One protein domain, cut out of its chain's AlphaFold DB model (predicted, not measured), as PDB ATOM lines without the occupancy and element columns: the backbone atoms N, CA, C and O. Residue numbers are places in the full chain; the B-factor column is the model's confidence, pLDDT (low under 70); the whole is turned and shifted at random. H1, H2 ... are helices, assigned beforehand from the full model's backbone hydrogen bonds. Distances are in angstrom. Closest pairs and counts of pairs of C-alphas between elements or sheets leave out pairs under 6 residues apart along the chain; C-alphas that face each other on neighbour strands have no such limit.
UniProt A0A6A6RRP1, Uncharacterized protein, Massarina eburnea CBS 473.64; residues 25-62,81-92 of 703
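Overview. This is residues 25 to 62 and 81 to 92 of the 703 residues of an uncharacterized protein of Massarina eburnea CBS 473.64 (UniProt A0A6A6RRP1). A small helical hairpin, the longer H1 and the shorter H2 folded back on it through a tight link, comes with two stretches with no named element: residues 54 to 62 loop from the end of H2 over H1, and, after a cut, residues 81 to 92 start beyond the last residues of H1 and run back towards its first ones, with Pro 92 leading away. The printed part has 50 residues with two named helices, H1 then H2, and no named strand. The class is all helix, though the named helices hold 24 of the 50 residues, under half. The whole is compact, with a radius of gyration of the C-alphas of 9.9 A, and the C-alphas span 30 by 23 by 20 A.

Along the chain. The printed part begins with Pro 25, its C-alpha at (-14.683, 0.011, 13.412). H1 is residues 27 to 41, 20.9 A from first to last C-alpha, and begins with C-alpha 27 at (-19.908, -0.947, 10.127). H2 is residues 45 to 53, 12.2 A long in the same measure, and ends with C-alpha 53 at (-25.267, 16.110, 20.356).

Arrangement. H1 and H2 form a helical hairpin, with a tight link of 3 residues between them. They touch, H1 with residues 36 to 40 alone, and the closest C-alphas are those of Tyr 36 and Ala 48, 5.5 A apart. Their lines stand at a shallow tilt of 31 degrees, and they run opposite ways. In H1 and H2 every O i to N i+4 pair is within hydrogen-bond range.

Size, cuts and confidence. The two C-alphas farthest apart are those of Pro 27 and Gln 81, at 30.7 A. Residues 63 to 80 are not printed, and C-alphas 62 and 81 are 19.4 A apart across this cut. The mean pLDDT of the printed part is 78.4, with residue 25, residue 62 and residues 81 to 85 under 70.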
ATOM      1  N   PRO A  25     -13.573  -0.886  13.134       67.62
ATOM      2  CA  PRO A  25     -14.683   0.011  13.412       67.62
ATOM      3  C   PRO A  25     -15.990  -0.664  13.002       67.62
ATOM      4  O   PRO A  25     -16.094  -1.179  11.887       67.62
ATOM      5  N   GLU A  26     -16.971  -0.663  13.905       78.81
ATOM      6  CA  GLU A  26     -18.292  -1.232  13.641       78.81
ATOM      7  C   GLU A  26     -18.858  -0.653  12.335       78.81
ATOM      8  O   GLU A  26     -18.792   0.567  12.156       78.81
ATOM      9  N   PRO A  27     -19.441  -1.454  11.420       79.00
ATOM     10  CA  PRO A  27     -19.908  -0.947  10.127       79.00
ATOM     11  C   PRO A  27     -20.910   0.208  10.257       79.00
ATOM     12  O   PRO A  27     -20.927   1.119   9.431       79.00
ATOM     13  N   ARG A  28     -21.711   0.212  11.332       81.50
ATOM     14  CA  ARG A  28     -22.614   1.318  11.675       81.50
ATOM     15  C   ARG A  28     -21.845   2.587  12.046       81.50
ATOM     16  O   ARG A  28     -22.115   3.646  11.492       81.50
ATOM     17  N   ASP A  29     -20.863   2.477  12.932       85.44
ATOM     18  CA  ASP A  29     -20.050   3.605  13.393       85.44
ATOM     19  C   ASP A  29     -19.176   4.143  12.244       85.44
ATOM     20  O   ASP A  29     -18.978   5.353  12.111       85.44
ATOM     21  N   GLN A  30     -18.703   3.266  11.353       82.88
ATOM     22  CA  GLN A  30     -18.006   3.629  10.120       82.88
ATOM     23  C   GLN A  30     -18.929   4.389   9.150       82.88
ATOM     24  O   GLN A  30     -18.538   5.449   8.659       82.88
ATOM     25  N   LEU A  31     -20.165   3.923   8.928       84.81
ATOM     26  CA  LEU A  31     -21.171   4.637   8.130       84.81
ATOM     27  C   LEU A  31     -21.486   6.022   8.708       84.81
ATOM     28  O   LEU A  31     -21.433   7.010   7.976       84.81
ATOM     29  N   ASN A  32     -21.740   6.111  10.018       87.44
ATOM     30  CA  ASN A  32     -21.961   7.386  10.705       87.44
ATOM     31  C   ASN A  32     -20.783   8.347  10.459       87.44
ATOM     32  O   ASN A  32     -20.988   9.529  10.193       87.44
ATOM     33  N   THR A  33     -19.549   7.827  10.488       87.75
ATOM     34  CA  THR A  33     -18.323   8.613  10.267       87.75
ATOM     35  C   THR A  33     -18.245   9.167   8.841       87.75
ATOM     36  O   THR A  33     -17.841  10.313   8.664       87.75
ATOM     37  N   TYR A  34     -18.681   8.407   7.829       85.50
ATOM     38  CA  TYR A  34     -18.776   8.904   6.449       85.50
ATOM     39  C   TYR A  34     -19.886   9.946   6.256       85.50
ATOM     40  O   TYR A  34     -19.699  10.892   5.496       85.50
ATOM     41  N   ILE A  35     -21.020   9.813   6.951       85.31
ATOM     42  CA  ILE A  35     -22.103  10.813   6.925       85.31
ATOM     43  C   ILE A  35     -21.632  12.128   7.576       85.31
ATOM     44  O   ILE A  35     -21.860  13.212   7.041       85.31
ATOM     45  N   TYR A  36     -20.901  12.033   8.685       85.88
ATOM     46  CA  TYR A  36     -20.298  13.171   9.378       85.88
ATOM     47  C   TYR A  36     -19.178  13.844   8.550       85.88
ATOM     48  O   TYR A  36     -19.164  15.068   8.422       85.88
ATOM     49  N   ASP A  37     -18.295  13.067   7.905       85.44
ATOM     50  CA  ASP A  37     -17.310  13.569   6.925       85.44
ATOM     51  C   ASP A  37     -17.989  14.289   5.748       85.44
ATOM     52  O   ASP A  37     -17.550  15.369   5.348       85.44
ATOM     53  N   TYR A  38     -19.098  13.742   5.239       83.88
ATOM     54  CA  TYR A  38     -19.902  14.398   4.210       83.88
ATOM     55  C   TYR A  38     -20.456  15.746   4.692       83.88
ATOM     56  O   TYR A  38     -20.269  16.736   3.990       83.88
ATOM     57  N   PHE A  39     -21.059  15.830   5.886       86.12
ATOM     58  CA  PHE A  39     -21.588  17.098   6.413       86.12
ATOM     59  C   PHE A  39     -20.509  18.158   6.667       86.12
ATOM     60  O   PHE A  39     -20.773  19.345   6.474       86.12
ATOM     61  N   ILE A  40     -19.287  17.770   7.047       83.25
ATOM     62  CA  ILE A  40     -18.159  18.710   7.122       83.25
ATOM     63  C   ILE A  40     -17.792  19.209   5.716       83.25
ATOM     64  O   ILE A  40     -17.729  20.415   5.481       83.25
ATOM     65  N   ARG A  41     -17.611  18.303   4.745       78.75
ATOM     66  CA  ARG A  41     -17.216  18.664   3.367       78.75
ATOM     67  C   ARG A  41     -18.288  19.415   2.583       78.75
ATOM     68  O   ARG A  41     -17.943  20.193   1.699       78.75
ATOM     69  N   SER A  42     -19.566  19.195   2.885       80.19
ATOM     70  CA  SER A  42     -20.698  19.896   2.270       80.19
ATOM     71  C   SER A  42     -20.990  21.254   2.922       80.19
ATOM     72  O   SER A  42     -21.999  21.873   2.595       80.19
ATOM     73  N   ASN A  43     -20.143  21.703   3.858       82.81
ATOM     74  CA  ASN A  43     -20.336  22.906   4.666       82.81
ATOM     75  C   ASN A  43     -21.697  22.930   5.397       82.81
ATOM     76  O   ASN A  43     -22.482  23.876   5.296       82.81
ATOM     77  N   HIS A  44     -22.005  21.850   6.118       83.06
ATOM     78  CA  HIS A  44     -23.183  21.717   6.981       83.06
ATOM     79  C   HIS A  44     -22.781  21.447   8.449       83.06
ATOM     80  O   HIS A  44     -23.217  20.451   9.038       83.06
ATOM     81  N   PRO A  45     -21.982  22.333   9.090       81.88
ATOM     82  CA  PRO A  45     -21.461  22.110  10.442       81.88
ATOM     83  C   PRO A  45     -22.566  21.933  11.493       81.88
ATOM     84  O   PRO A  45     -22.387  21.180  12.444       81.88
ATOM     85  N   ARG A  46     -23.748  22.541  11.302       83.56
ATOM     86  CA  ARG A  46     -24.915  22.337  12.179       83.56
ATOM     87  C   ARG A  46     -25.391  20.879  12.205       83.56
ATOM     88  O   ARG A  46     -25.709  20.379  13.277       83.56
ATOM     89  N   LEU A  47     -25.409  20.185  11.062       84.50
ATOM     90  CA  LEU A  47     -25.791  18.767  11.008       84.50
ATOM     91  C   LEU A  47     -24.705  17.879  11.629       84.50
ATOM     92  O   LEU A  47     -25.022  16.955  12.374       84.50
ATOM     93  N   ALA A  48     -23.429  18.207  11.401       84.00
ATOM     94  CA  ALA A  48     -22.306  17.532  12.049       84.00
ATOM     95  C   ALA A  48     -22.352  17.680  13.588       84.00
ATOM     96  O   ALA A  48     -22.180  16.689  14.297       84.00
ATOM     97  N   ARG A  49     -22.669  18.877  14.112       82.75
ATOM     98  CA  ARG A  49     -22.891  19.108  15.553       82.75
ATOM     99  C   ARG A  49     -24.085  18.323  16.090       82.75
ATOM    100  O   ARG A  49     -23.926  17.630  17.089       82.75
ATOM    101  N   MET A  50     -25.220  18.309  15.388       84.38
ATOM    102  CA  MET A  50     -26.381  17.503  15.791       84.38
ATOM    103  C   MET A  50     -26.056  16.002  15.900       84.38
ATOM    104  O   MET A  50     -26.570  15.342  16.798       84.38
ATOM    105  N   MET A  51     -25.172  15.445  15.059       83.44
ATOM    106  CA  MET A  51     -24.733  14.045  15.216       83.44
ATOM    107  C   MET A  51     -23.929  13.808  16.507       83.44
ATOM    108  O   MET A  51     -24.070  12.752  17.125       83.44
ATOM    109  N   LEU A  52     -23.115  14.782  16.929       82.94
ATOM    110  CA  LEU A  52     -22.366  14.732  18.191       82.94
ATOM    111  C   LEU A  52     -23.306  14.896  19.401       82.94
ATOM    112  O   LEU A  52     -23.207  14.142  20.365       82.94
ATOM    113  N   GLU A  53     -24.249  15.839  19.326       85.56
ATOM    114  CA  GLU A  53     -25.267  16.110  20.356       85.56
ATOM    115  C   GLU A  53     -26.189  14.904  20.596       85.56
ATOM    116  O   GLU A  53     -26.501  14.579  21.739       85.56
ATOM    117  N   GLN A  54     -26.575  14.194  19.530       84.12
ATOM    118  CA  GLN A  54     -27.363  12.955  19.599       84.12
ATOM    119  C   GLN A  54     -26.542  11.726  20.046       84.12
ATOM    120  O   GLN A  54     -27.046  10.604  20.000       84.12
ATOM    121  N   ASN A  55     -25.286  11.915  20.474       77.62
ATOM    122  CA  ASN A  55     -24.381  10.865  20.958       77.62
ATOM    123  C   ASN A  55     -24.248   9.684  19.969       77.62
ATOM    124  O   ASN A  55     -24.176   8.510  20.347       77.62
ATOM    125  N   ILE A  56     -24.249   9.996  18.668       84.69
ATOM    126  CA  ILE A  56     -24.069   9.000  17.615       84.69
ATOM    127  C   ILE A  56     -22.617   8.522  17.662       84.69
ATOM    128  O   ILE A  56     -21.681   9.320  17.610       84.69
ATOM    129  N   LYS A  57     -22.419   7.201  17.730       83.38
ATOM    130  CA  LYS A  57     -21.080   6.607  17.699       83.38
ATOM    131  C   LYS A  57     -20.377   6.936  16.381       83.38
ATOM    132  O   LYS A  57     -20.872   6.609  15.299       83.38
ATOM    133  N   LEU A  58     -19.218   7.577  16.496       83.50
ATOM    134  CA  LEU A  58     -18.413   8.097  15.398       83.50
ATOM    135  C   LEU A  58     -16.939   7.758  15.639       83.50
ATOM    136  O   LEU A  58     -16.430   7.908  16.751       83.50
ATOM    137  N   ASN A  59     -16.236   7.350  14.585       81.50
ATOM    138  CA  ASN A  59     -14.791   7.159  14.608       81.50
ATOM    139  C   ASN A  59     -14.135   8.515  14.351       81.50
ATOM    140  O   ASN A  59     -13.919   8.918  13.210       81.50
ATOM    141  N   LEU A  60     -13.879   9.253  15.425       80.62
ATOM    142  CA  LEU A  60     -13.268  10.578  15.382       80.62
ATOM    143  C   LEU A  60     -11.804  10.470  15.794       80.62
ATOM    144  O   LEU A  60     -11.470   9.793  16.774       80.62
ATOM    145  N   SER A  61     -10.933  11.166  15.066       72.50
ATOM    146  CA  SER A  61      -9.541  11.302  15.482       72.50
ATOM    147  C   SER A  61      -9.488  11.990  16.851       72.50
ATOM    148  O   SER A  61     -10.234  12.935  17.122       72.50
ATOM    149  N   GLN A  62      -8.639  11.490  17.755       55.97
ATOM    150  CA  GLN A  62      -8.508  12.091  19.084       55.97
ATOM    151  C   GLN A  62      -8.029  13.533  18.945       55.97
ATOM    152  O   GLN A  62      -7.026  13.793  18.280       55.97
ATOM    153  N   GLN A  81     -15.334  29.756  11.405       49.22
ATOM    154  CA  GLN A  81     -14.943  29.232  12.722       49.22
ATOM    155  C   GLN A  81     -15.680  27.926  13.054       49.22
ATOM    156  O   GLN A  81     -15.057  26.980  13.532       49.22
ATOM    157  N   ASP A  82     -16.967  27.816  12.704       50.25
ATOM    158  CA  ASP A  82     -17.805  26.659  13.061       50.25
ATOM    159  C   ASP A  82     -17.276  25.307  12.547       50.25
ATOM    160  O   ASP A  82     -17.498  24.273  13.182       50.25
ATOM    161  N   ALA A  83     -16.557  25.313  11.420       52.66
ATOM    162  CA  ALA A  83     -15.919  24.134  10.839       52.66
ATOM    163  C   ALA A  83     -14.561  23.772  11.480       52.66
ATOM    164  O   ALA A  83     -14.110  22.638  11.322       52.66
ATOM    165  N   LYS A  84     -13.907  24.697  12.200       56.06
ATOM    166  CA  LYS A  84     -12.589  24.474  12.830       56.06
ATOM    167  C   LYS A  84     -12.681  23.789  14.196       56.06
ATOM    168  O   LYS A  84     -11.754  23.075  14.569       56.06
ATOM    169  N   ASP A  85     -13.802  23.951  14.899       63.78
ATOM    170  CA  ASP A  85     -14.052  23.327  16.209       63.78
ATOM    171  C   ASP A  85     -14.611  21.892  16.119       63.78
ATOM    172  O   ASP A  85     -14.762  21.209  17.134       63.78
ATOM    173  N   LEU A  86     -14.937  21.409  14.913       75.06
ATOM    174  CA  LEU A  86     -15.454  20.055  14.701       75.06
ATOM    175  C   LEU A  86     -14.305  19.023  14.653       75.06
ATOM    176  O   LEU A  86     -13.399  19.157  13.829       75.06
ATOM    177  N   PRO A  87     -14.324  17.959  15.485       80.25
ATOM    178  CA  PRO A  87     -13.271  16.942  15.480       80.25
ATOM    179  C   PRO A  87     -13.220  16.197  14.139       80.25
ATOM    180  O   PRO A  87     -14.253  15.794  13.604       80.25
ATOM    181  N   ALA A  88     -12.018  15.990  13.597       78.19
ATOM    182  CA  ALA A  88     -11.849  15.421  12.263       78.19
ATOM    183  C   ALA A  88     -12.160  13.902  12.217       78.19
ATOM    184  O   ALA A  88     -11.702  13.161  13.099       78.19
ATOM    185  N   PRO A  89     -12.888  13.416  11.191       81.25
ATOM    186  CA  PRO A  89     -13.265  12.008  11.050       81.25
ATOM    187  C   PRO A  89     -12.062  11.097  10.768       81.25
ATOM    188  O   PRO A  89     -11.208  11.395   9.933       81.25
ATOM    189  N   GLU A  90     -12.025   9.934  11.418       75.88
ATOM    190  CA  GLU A  90     -10.990   8.909  11.244       75.88
ATOM    191  C   GLU A  90     -11.353   7.945  10.101       75.88
ATOM    192  O   GLU A  90     -11.619   6.757  10.284       75.88
ATOM    193  N   ILE A  91     -11.377   8.493   8.888       74.31
ATOM    194  CA  ILE A  91     -11.571   7.742   7.643       74.31
ATOM    195  C   ILE A  91     -10.219   7.338   7.018       74.31
ATOM    196  O   ILE A  91      -9.274   8.132   7.031       74.31
ATOM    197  N   PRO A  92     -10.093   6.138   6.415       70.06
ATOM    198  CA  PRO A  92      -8.864   5.727   5.738       70.06
ATOM    199  C   PRO A  92      -8.507   6.631   4.548       70.06
ATOM    200  O   PRO A  92      -9.109   6.569   3.473       70.06
TER     201      PRO A  92